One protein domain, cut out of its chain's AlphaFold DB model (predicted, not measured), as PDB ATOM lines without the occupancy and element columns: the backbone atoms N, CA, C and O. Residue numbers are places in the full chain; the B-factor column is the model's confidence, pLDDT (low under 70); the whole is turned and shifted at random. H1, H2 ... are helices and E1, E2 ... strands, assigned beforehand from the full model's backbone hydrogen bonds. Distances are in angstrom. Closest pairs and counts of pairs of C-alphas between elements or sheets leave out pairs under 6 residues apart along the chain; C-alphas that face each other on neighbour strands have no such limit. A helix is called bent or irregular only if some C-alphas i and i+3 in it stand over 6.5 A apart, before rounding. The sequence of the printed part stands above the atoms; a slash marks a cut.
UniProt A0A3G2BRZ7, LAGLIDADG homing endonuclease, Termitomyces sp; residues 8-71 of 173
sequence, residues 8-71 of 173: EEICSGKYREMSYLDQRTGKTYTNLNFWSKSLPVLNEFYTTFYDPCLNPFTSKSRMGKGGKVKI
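Overview. This is residues 8 to 71 of the 173 residues of the protein "LAGLIDADG homing endonuclease" of Termitomyces sp (UniProt A0A3G2BRZ7). With little regular structure, this is a flat, open arch: the hairpin of strands E1 and E2 makes one leg, and helix H1 with the looping residues 50 to 71 makes the other, joined by residues 34 to 39. Residues 22 to 27 stick out at the hairpin's turn. The printed part has 64 residues, 24 in named elements in the order E1, E2, H1, mixed in class; it is only just extended, close to loose, with radius of gyration of the C-alphas 16.4 A and spans of 41 by 36 by 13 A.

Arrangement. E1, residues 16 to 22, and E2, residues 27 to 33, form an antiparallel hairpin at 155 degrees; N 18 and O 31 are 2.9 A apart, within hydrogen-bond range. H1, residues 40 to 49, is apart from E1; 4 of its 6 O i to N i+4 pairs are within range. Residues 50 to 51 pair antiparallel with residues 69 to 70.

Along the chain. E1 begins at C-alpha 16 (-28.774, 28.793, 58.409) and spans 18.9 A; E2 spans 19.1 A. H1 spans 15.2 A, ending at C-alpha 49 (-44.567, 25.963, 37.613), and is only just irregular: C-alphas 41 and 44 are 6.7 A apart.

Size, cuts and confidence. The C-alphas farthest apart, of Gly 26 and Val 41, are 42.2 A apart. The printed part has no cut and no long link between named elements. Residue 8 and residues 55 to 66 have pLDDT under 70.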
ATOM      1  N   GLU A   8     -21.457  24.974  44.617       58.94
ATOM      2  CA  GLU A   8     -20.968  26.294  45.041       58.94
ATOM      3  C   GLU A   8     -21.375  27.422  44.071       58.94
ATOM      4  O   GLU A   8     -21.447  28.609  44.430       58.94
ATOM      5  N   GLU A   9     -21.732  27.065  42.838       75.56
ATOM      6  CA  GLU A   9     -22.232  28.006  41.845       75.56
ATOM      7  C   GLU A   9     -23.708  28.330  42.089       75.56
ATOM      8  O   GLU A   9     -24.102  29.490  41.934       75.56
ATOM      9  N   ILE A  10     -24.500  27.365  42.578       83.44
ATOM     10  CA  ILE A  10     -25.953  27.503  42.770       83.44
ATOM     11  C   ILE A  10     -26.314  28.097  44.135       83.44
ATOM     12  O   ILE A  10     -27.198  28.954  44.201       83.44
ATOM     13  N   CYS A  11     -25.661  27.687  45.226       84.00
ATOM     14  CA  CYS A  11     -25.976  28.167  46.577       84.00
ATOM     15  C   CYS A  11     -24.956  29.204  47.066       84.00
ATOM     16  O   CYS A  11     -23.776  29.139  46.749       84.00
ATOM     17  N   SER A  12     -25.400  30.205  47.833       71.69
ATOM     18  CA  SER A  12     -24.529  31.309  48.279       71.69
ATOM     19  C   SER A  12     -23.753  31.028  49.575       71.69
ATOM     20  O   SER A  12     -23.067  31.921  50.065       71.69
ATOM     21  N   GLY A  13     -23.891  29.842  50.179       76.00
ATOM     22  CA  GLY A  13     -23.191  29.471  51.412       76.00
ATOM     23  C   GLY A  13     -23.833  28.304  52.168       76.00
ATOM     24  O   GLY A  13     -24.766  27.670  51.676       76.00
ATOM     25  N   LYS A  14     -23.335  28.041  53.385       84.88
ATOM     26  CA  LYS A  14     -23.882  27.023  54.303       84.88
ATOM     27  C   LYS A  14     -25.331  27.336  54.700       84.88
ATOM     28  O   LYS A  14     -25.768  28.490  54.664       84.88
ATOM     29  N   TYR A  15     -26.062  26.303  55.118       90.38
ATOM     30  CA  TYR A  15     -27.397  26.461  55.690       90.38
ATOM     31  C   TYR A  15     -27.370  27.369  56.932       90.38
ATOM     32  O   TYR A  15     -26.371  27.472  57.642       90.38
ATOM     33  N   ARG A  16     -28.499  28.022  57.199       91.94
ATOM     34  CA  ARG A  16     -28.774  28.793  58.409       91.94
ATOM     35  C   ARG A  16     -29.689  27.989  59.312       91.94
ATOM     36  O   ARG A  16     -30.777  27.592  58.896       91.94
ATOM     37  N   GLU A  17     -29.257  27.790  60.544       96.12
ATOM     38  CA  GLU A  17     -30.091  27.226  61.594       96.12
ATOM     39  C   GLU A  17     -30.909  28.338  62.257       96.12
ATOM     40  O   GLU A  17     -30.396  29.421  62.543       96.12
ATOM     41  N   MET A  18     -32.201  28.095  62.456       94.81
ATOM     42  CA  MET A  18     -33.118  29.040  63.083       94.81
ATOM     43  C   MET A  18     -34.036  28.294  64.039       94.81
ATOM     44  O   MET A  18     -34.745  27.378  63.624       94.81
ATOM     45  N   SER A  19     -34.057  28.728  65.295       97.12
ATOM     46  CA  SER A  19     -34.934  28.177  66.324       97.12
ATOM     47  C   SER A  19     -36.036  29.170  66.681       97.12
ATOM     48  O   SER A  19     -35.780  30.368  66.782       97.12
ATOM     49  N   TYR A  20     -37.260  28.683  66.877       95.75
ATOM     50  CA  TYR A  20     -38.398  29.499  67.299       95.75
ATOM     51  C   TYR A  20     -39.279  28.744  68.297       95.75
ATOM     52  O   TYR A  20     -39.396  27.521  68.242       95.75
ATOM     53  N   LEU A  21     -39.909  29.487  69.209       97.00
ATOM     54  CA  LEU A  21     -40.882  28.954  70.159       97.00
ATOM     55  C   LEU A  21     -42.280  28.981  69.532       97.00
ATOM     56  O   LEU A  21     -42.805  30.052  69.225       97.00
ATOM     57  N   ASP A  22     -42.905  27.815  69.378       95.38
ATOM     58  CA  ASP A  22     -44.332  27.730  69.072       95.38
ATOM     59  C   ASP A  22     -45.128  28.060  70.338       95.38
ATOM     60  O   ASP A  22     -45.220  27.255  71.268       95.38
ATOM     61  N   GLN A  23     -45.717  29.256  70.368       95.75
ATOM     62  CA  GLN A  23     -46.501  29.753  71.501       95.75
ATOM     63  C   GLN A  23     -47.723  28.881  71.818       95.75
ATOM     64  O   GLN A  23     -48.199  28.870  72.950       95.75
ATOM     65  N   ARG A  24     -48.238  28.139  70.835       95.62
ATOM     66  CA  ARG A  24     -49.460  27.342  70.963       95.62
ATOM     67  C   ARG A  24     -49.209  26.025  71.689       95.62
ATOM     68  O   ARG A  24     -50.107  25.509  72.348       95.62
ATOM     69  N   THR A  25     -48.007  25.470  71.543       96.12
ATOM     70  CA  THR A  25     -47.614  24.199  72.170       96.12
ATOM     71  C   THR A  25     -46.524  24.352  73.228       96.12
ATOM     72  O   THR A  25     -46.196  23.368  73.884       96.12
ATOM     73  N   GLY A  26     -45.915  25.536  73.351       96.00
ATOM     74  CA  GLY A  26     -44.764  25.797  74.219       96.00
ATOM     75  C   GLY A  26     -43.488  25.057  73.801       96.00
ATOM     76  O   GLY A  26     -42.583  24.897  74.614       96.00
ATOM     77  N   LYS A  27     -43.414  24.563  72.557       97.44
ATOM     78  CA  LYS A  27     -42.279  23.766  72.065       97.44
ATOM     79  C   LYS A  27     -41.361  24.628  71.215       97.44
ATOM     80  O   LYS A  27     -41.836  25.382  70.371       97.44
ATOM     81  N   THR A  28     -40.057  24.470  71.400       97.62
ATOM     82  CA  THR A  28     -39.060  25.073  70.514       97.62
ATOM     83  C   THR A  28     -38.800  24.145  69.336       97.62
ATOM     84  O   THR A  28     -38.546  22.956  69.523       97.62
ATOM     85  N   TYR A  29     -38.857  24.697  68.131       96.38
ATOM     86  CA  TYR A  29     -38.541  24.010  66.884       96.38
ATOM     87  C   TYR A  29     -37.303  24.631  66.258       96.38
ATOM     88  O   TYR A  29     -37.135  25.849  66.308       96.38
ATOM     89  N   THR A  30     -36.477  23.797  65.634       96.94
ATOM     90  CA  THR A  30     -35.266  24.214  64.927       96.94
ATOM     91  C   THR A  30     -35.373  23.816  63.465       96.94
ATOM     92  O   THR A  30     -35.621  22.655  63.146       96.94
ATOM     93  N   ASN A  31     -35.173  24.790  62.582       94.69
ATOM     94  CA  ASN A  31     -35.233  24.630  61.138       94.69
ATOM     95  C   ASN A  31     -33.872  24.931  60.514       94.69
ATOM     96  O   ASN A  31     -33.188  25.873  60.919       94.69
ATOM     97  N   LEU A  32     -33.533  24.189  59.462       94.06
ATOM     98  CA  LEU A  32     -32.388  24.477  58.603       94.06
ATOM     99  C   LEU A  32     -32.890  25.107  57.305       94.06
ATOM    100  O   LEU A  32     -33.763  24.554  56.642       94.06
ATOM    101  N   ASN A  33     -32.345  26.263  56.945       91.31
ATOM    102  CA  ASN A  33     -32.761  27.022  55.771       91.31
ATOM    103  C   ASN A  33     -31.562  27.347  54.890       91.31
ATOM    104  O   ASN A  33     -30.509  27.737  55.382       91.31
ATOM    105  N   PHE A  34     -31.731  27.269  53.580       91.00
ATOM    106  CA  PHE A  34     -30.753  27.764  52.621       91.00
ATOM    107  C   PHE A  34     -31.481  28.297  51.388       91.00
ATOM    108  O   PHE A  34     -32.673  28.049  51.199       91.00
ATOM    109  N   TRP A  35     -30.767  29.058  50.564       89.62
ATOM    110  CA  TRP A  35     -31.309  29.644  49.344       89.62
ATOM    111  C   TRP A  35     -30.292  29.525  48.219       89.62
ATOM    112  O   TRP A  35     -29.088  29.686  48.434       89.62
ATOM    113  N   SER A  36     -30.792  29.279  47.011       90.50
ATOM    114  CA  SER A  36     -29.996  29.431  45.801       90.50
ATOM    115  C   SER A  36     -29.783  30.913  45.480       90.50
ATOM    116  O   SER A  36     -30.567  31.783  45.877       90.50
ATOM    117  N   LYS A  37     -28.748  31.204  44.693       89.56
ATOM    118  CA  LYS A  37     -28.598  32.478  43.985       89.56
ATOM    119  C   LYS A  37     -29.748  32.630  42.978       89.56
ATOM    120  O   LYS A  37     -30.336  31.648  42.516       89.56
ATOM    121  N   SER A  38     -30.079  33.873  42.630       89.31
ATOM    122  CA  SER A  38     -31.069  34.167  41.582       89.31
ATOM    123  C   SER A  38     -30.413  34.017  40.209       89.31
ATOM    124  O   SER A  38     -29.920  34.991  39.648       89.31
ATOM    125  N   LEU A  39     -30.338  32.783  39.709       89.25
ATOM    126  CA  LEU A  39     -29.653  32.453  38.458       89.25
ATOM    127  C   LEU A  39     -30.646  32.297  37.297       89.25
ATOM    128  O   LEU A  39     -31.643  31.592  37.465       89.25
ATOM    129  N   PRO A  40     -30.358  32.848  36.099       91.00
ATOM    130  CA  PRO A  40     -31.221  32.695  34.925       91.00
ATOM    131  C   PRO A  40     -31.526  31.239  34.553       91.00
ATOM    132  O   PRO A  40     -32.624  30.948  34.089       91.00
ATOM    133  N   VAL A  41     -30.597  30.313  34.815       88.56
ATOM    134  CA  VAL A  41     -30.779  28.873  34.561       88.56
ATOM    135  C   VAL A  41     -31.957  28.270  35.345       88.56
ATOM    136  O   VAL A  41     -32.526  27.271  34.926       88.56
ATOM    137  N   LEU A  42     -32.370  28.887  36.459       89.81
ATOM    138  CA  LEU A  42     -33.505  28.432  37.267       89.81
ATOM    139  C   LEU A  42     -34.853  29.004  36.787       89.81
ATOM    140  O   LEU A  42     -35.905  28.591  37.281       89.81
ATOM    141  N   ASN A  43     -34.850  29.931  35.820       90.25
ATOM    142  CA  ASN A  43     -36.077  30.540  35.297       90.25
ATOM    143  C   ASN A  43     -36.967  29.532  34.563       90.25
ATOM    144  O   ASN A  43     -38.182  29.717  34.521       90.25
ATOM    145  N   GLU A  44     -36.396  28.455  34.021       91.12
ATOM    146  CA  GLU A  44     -37.162  27.370  33.402       91.12
ATOM    147  C   GLU A  44     -38.168  26.768  34.397       91.12
ATOM    148  O   GLU A  44     -39.360  26.670  34.107       91.12
ATOM    149  N   PHE A  45     -37.736  26.473  35.628       90.38
ATOM    150  CA  PHE A  45     -38.639  25.970  36.667       90.38
ATOM    151  C   PHE A  45     -39.691  27.007  37.054       90.38
ATOM    152  O   PHE A  45     -40.858  26.683  37.262       90.38
ATOM    153  N   TYR A  46     -39.298  28.274  37.137       89.31
ATOM    154  CA  TYR A  46     -40.244  29.329  37.458       89.31
ATOM    155  C   TYR A  46     -41.350  29.446  36.401       89.31
ATOM    156  O   TYR A  46     -42.528  29.434  36.742       89.31
ATOM    157  N   THR A  47     -40.978  29.509  35.126       90.75
ATOM    158  CA  THR A  47     -41.926  29.631  34.007       90.75
ATOM    159  C   THR A  47     -42.791  28.385  33.825       90.75
ATOM    160  O   THR A  47     -43.949  28.506  33.441       90.75
ATOM    161  N   THR A  48     -42.271  27.205  34.168       93.19
ATOM    162  CA  THR A  48     -43.018  25.940  34.091       93.19
ATOM    163  C   THR A  48     -44.064  25.802  35.201       93.19
ATOM    164  O   THR A  48     -45.158  25.293  34.967       93.19
ATOM    165  N   PHE A  49     -43.743  26.234  36.425       92.00
ATOM    166  CA  PHE A  49     -44.567  25.963  37.613       92.00
ATOM    167  C   PHE A  49     -45.338  27.178  38.148       92.00
ATOM    168  O   PHE A  49     -46.093  27.030  39.113       92.00
ATOM    169  N   TYR A  50     -45.175  28.364  37.558       89.44
ATOM    170  CA  TYR A  50     -45.898  29.575  37.948       89.44
ATOM    171  C   TYR A  50     -46.532  30.254  36.742       89.44
ATOM    172  O   TYR A  50     -45.844  30.642  35.801       89.44
ATOM    173  N   ASP A  51     -47.843  30.471  36.820       84.25
ATOM    174  CA  ASP A  51     -48.583  31.191  35.790       84.25
ATOM    175  C   ASP A  51     -48.538  32.706  36.078       84.25
ATOM    176  O   ASP A  51     -49.013  33.144  37.136       84.25
ATOM    177  N   PRO A  52     -47.954  33.531  35.188       79.56
ATOM    178  CA  PRO A  52     -47.902  34.978  35.371       79.56
ATOM    179  C   PRO A  52     -49.259  35.669  35.174       79.56
ATOM    180  O   PRO A  52     -49.412  36.806  35.617       79.56
ATOM    181  N   CYS A  53     -50.220  35.017  34.519       80.81
ATOM    182  CA  CYS A  53     -51.529  35.567  34.186       80.81
ATOM    183  C   CYS A  53     -52.584  35.293  35.268       80.81
ATOM    184  O   CYS A  53     -53.621  35.959  35.294       80.81
ATOM    185  N   LEU A  54     -52.345  34.344  36.181       75.31
ATOM    186  CA  LEU A  54     -53.297  34.031  37.246       75.31
ATOM    187  C   LEU A  54     -53.203  35.020  38.409       75.31
ATOM    188  O   LEU A  54     -52.181  35.131  39.087       75.31
ATOM    189  N   ASN A  55     -54.329  35.679  38.696       67.81
ATOM    190  CA  ASN A  55     -54.473  36.523  39.872       67.81
ATOM    191  C   ASN A  55     -54.754  35.652  41.113       67.81
ATOM    192  O   ASN A  55     -55.762  34.930  41.154       67.81
ATOM    193  N   PRO A  56     -53.920  35.741  42.159       66.25
ATOM    194  CA  PRO A  56     -54.047  34.905  43.346       66.25
ATOM    195  C   PRO A  56     -55.273  35.202  44.219       66.25
ATOM    196  O   PRO A  56     -55.652  34.364  45.029       66.25
ATOM    197  N   PHE A  57     -55.910  36.364  44.063       64.12
ATOM    198  CA  PHE A  57     -57.168  36.689  44.738       64.12
ATOM    199  C   PHE A  57     -58.377  36.014  44.076       64.12
ATOM    200  O   PHE A  57     -59.427  35.886  44.700       64.12
ATOM    201  N   THR A  58     -58.235  35.564  42.826       62.41
ATOM    202  CA  THR A  58     -59.304  34.892  42.063       62.41
ATOM    203  C   THR A  58     -59.054  33.401  41.849       62.41
ATOM    204  O   THR A  58     -59.992  32.635  41.630       62.41
ATOM    205  N   SER A  59     -57.793  32.969  41.917       60.06
ATOM    206  CA  SER A  59     -57.420  31.582  41.674       60.06
ATOM    207  C   SER A  59     -57.582  30.750  42.945       60.06
ATOM    208  O   SER A  59     -57.108  31.121  44.011       60.06
ATOM    209  N   LYS A  60     -58.230  29.585  42.838       56.38
ATOM    210  CA  LYS A  60     -58.407  28.639  43.961       56.38
ATOM    211  C   LYS A  60     -57.107  27.916  44.360       56.38
ATOM    212  O   LYS A  60     -57.146  27.064  45.244       56.38
ATOM    213  N   SER A  61     -55.989  28.201  43.690       59.84
ATOM    214  CA  SER A  61     -54.668  27.652  44.006       59.84
ATOM    215  C   SER A  61     -53.947  28.520  45.043       59.84
ATOM    216  O   SER A  61     -54.190  29.723  45.151       59.84
ATOM    217  N   ARG A  62     -53.060  27.910  45.839       62.62
ATOM    218  CA  ARG A  62     -52.332  28.635  46.887       62.62
ATOM    219  C   ARG A  62     -51.338  29.635  46.290       62.62
ATOM    220  O   ARG A  62     -50.591  29.334  45.359       62.62
ATOM    221  N   MET A  63     -51.304  30.812  46.910       63.38
ATOM    222  CA  MET A  63     -50.327  31.867  46.661       63.38
ATOM    223  C   MET A  63     -48.891  31.339  46.801       63.38
ATOM    224  O   MET A  63     -48.519  30.777  47.831       63.38
ATOM    225  N   GLY A  64     -48.078  31.549  45.775       61.56
ATOM    226  CA  GLY A  64     -46.638  31.335  45.783       61.56
ATOM    227  C   GLY A  64     -45.849  32.578  46.198       61.56
ATOM    228  O   GLY A  64     -46.394  33.633  46.525       61.56
ATOM    229  N   LYS A  65     -44.517  32.467  46.176       58.22
ATOM    230  CA  LYS A  65     -43.621  33.574  46.533       58.22
ATOM    231  C   LYS A  65     -43.796  34.737  45.543       58.22
ATOM    232  O   LYS A  65     -43.692  34.540  44.336       58.22
ATOM    233  N   GLY A  66     -44.044  35.942  46.060       63.25
ATOM    234  CA  GLY A  66     -44.152  37.165  45.252       63.25
ATOM    235  C   GLY A  66     -45.514  37.409  44.597       63.25
ATOM    236  O   GLY A  66     -45.576  38.143  43.619       63.25
ATOM    237  N   GLY A  67     -46.597  36.803  45.093       70.06
ATOM    238  CA  GLY A  67     -47.939  37.095  44.579       70.06
ATOM    239  C   GLY A  67     -48.384  36.221  43.400       70.06
ATOM    240  O   GLY A  67     -49.453  36.447  42.848       70.06
ATOM    241  N   LYS A  68     -47.571  35.244  42.977       78.75
ATOM    242  CA  LYS A  68     -47.874  34.401  41.810       78.75
ATOM    243  C   LYS A  68     -48.481  33.071  42.201       78.75
ATOM    244  O   LYS A  68     -48.137  32.509  43.235       78.75
ATOM    245  N   VAL A  69     -49.339  32.537  41.348       83.06
ATOM    246  CA  VAL A  69     -50.017  31.264  41.590       83.06
ATOM    247  C   VAL A  69     -49.136  30.108  41.122       83.06
ATOM    248  O   VAL A  69     -48.716  30.075  39.966       83.06
ATOM    249  N   LYS A  70     -48.857  29.154  42.020       86.25
ATOM    250  CA  LYS A  70     -48.198  27.898  41.640       86.25
ATOM    251  C   LYS A  70     -49.207  27.001  40.922       86.25
ATOM    252  O   LYS A  70     -50.339  26.855  41.388       86.25
ATOM    253  N   ILE A  71     -48.788  26.380  39.827       88.31
ATOM    254  CA  ILE A  71     -49.612  25.477  39.021       88.31
ATOM    255  C   ILE A  71     -48.956  24.104  38.888       88.31
ATOM    256  O   ILE A  71     -47.749  23.945  39.083       88.31
TER     257      ILE A  71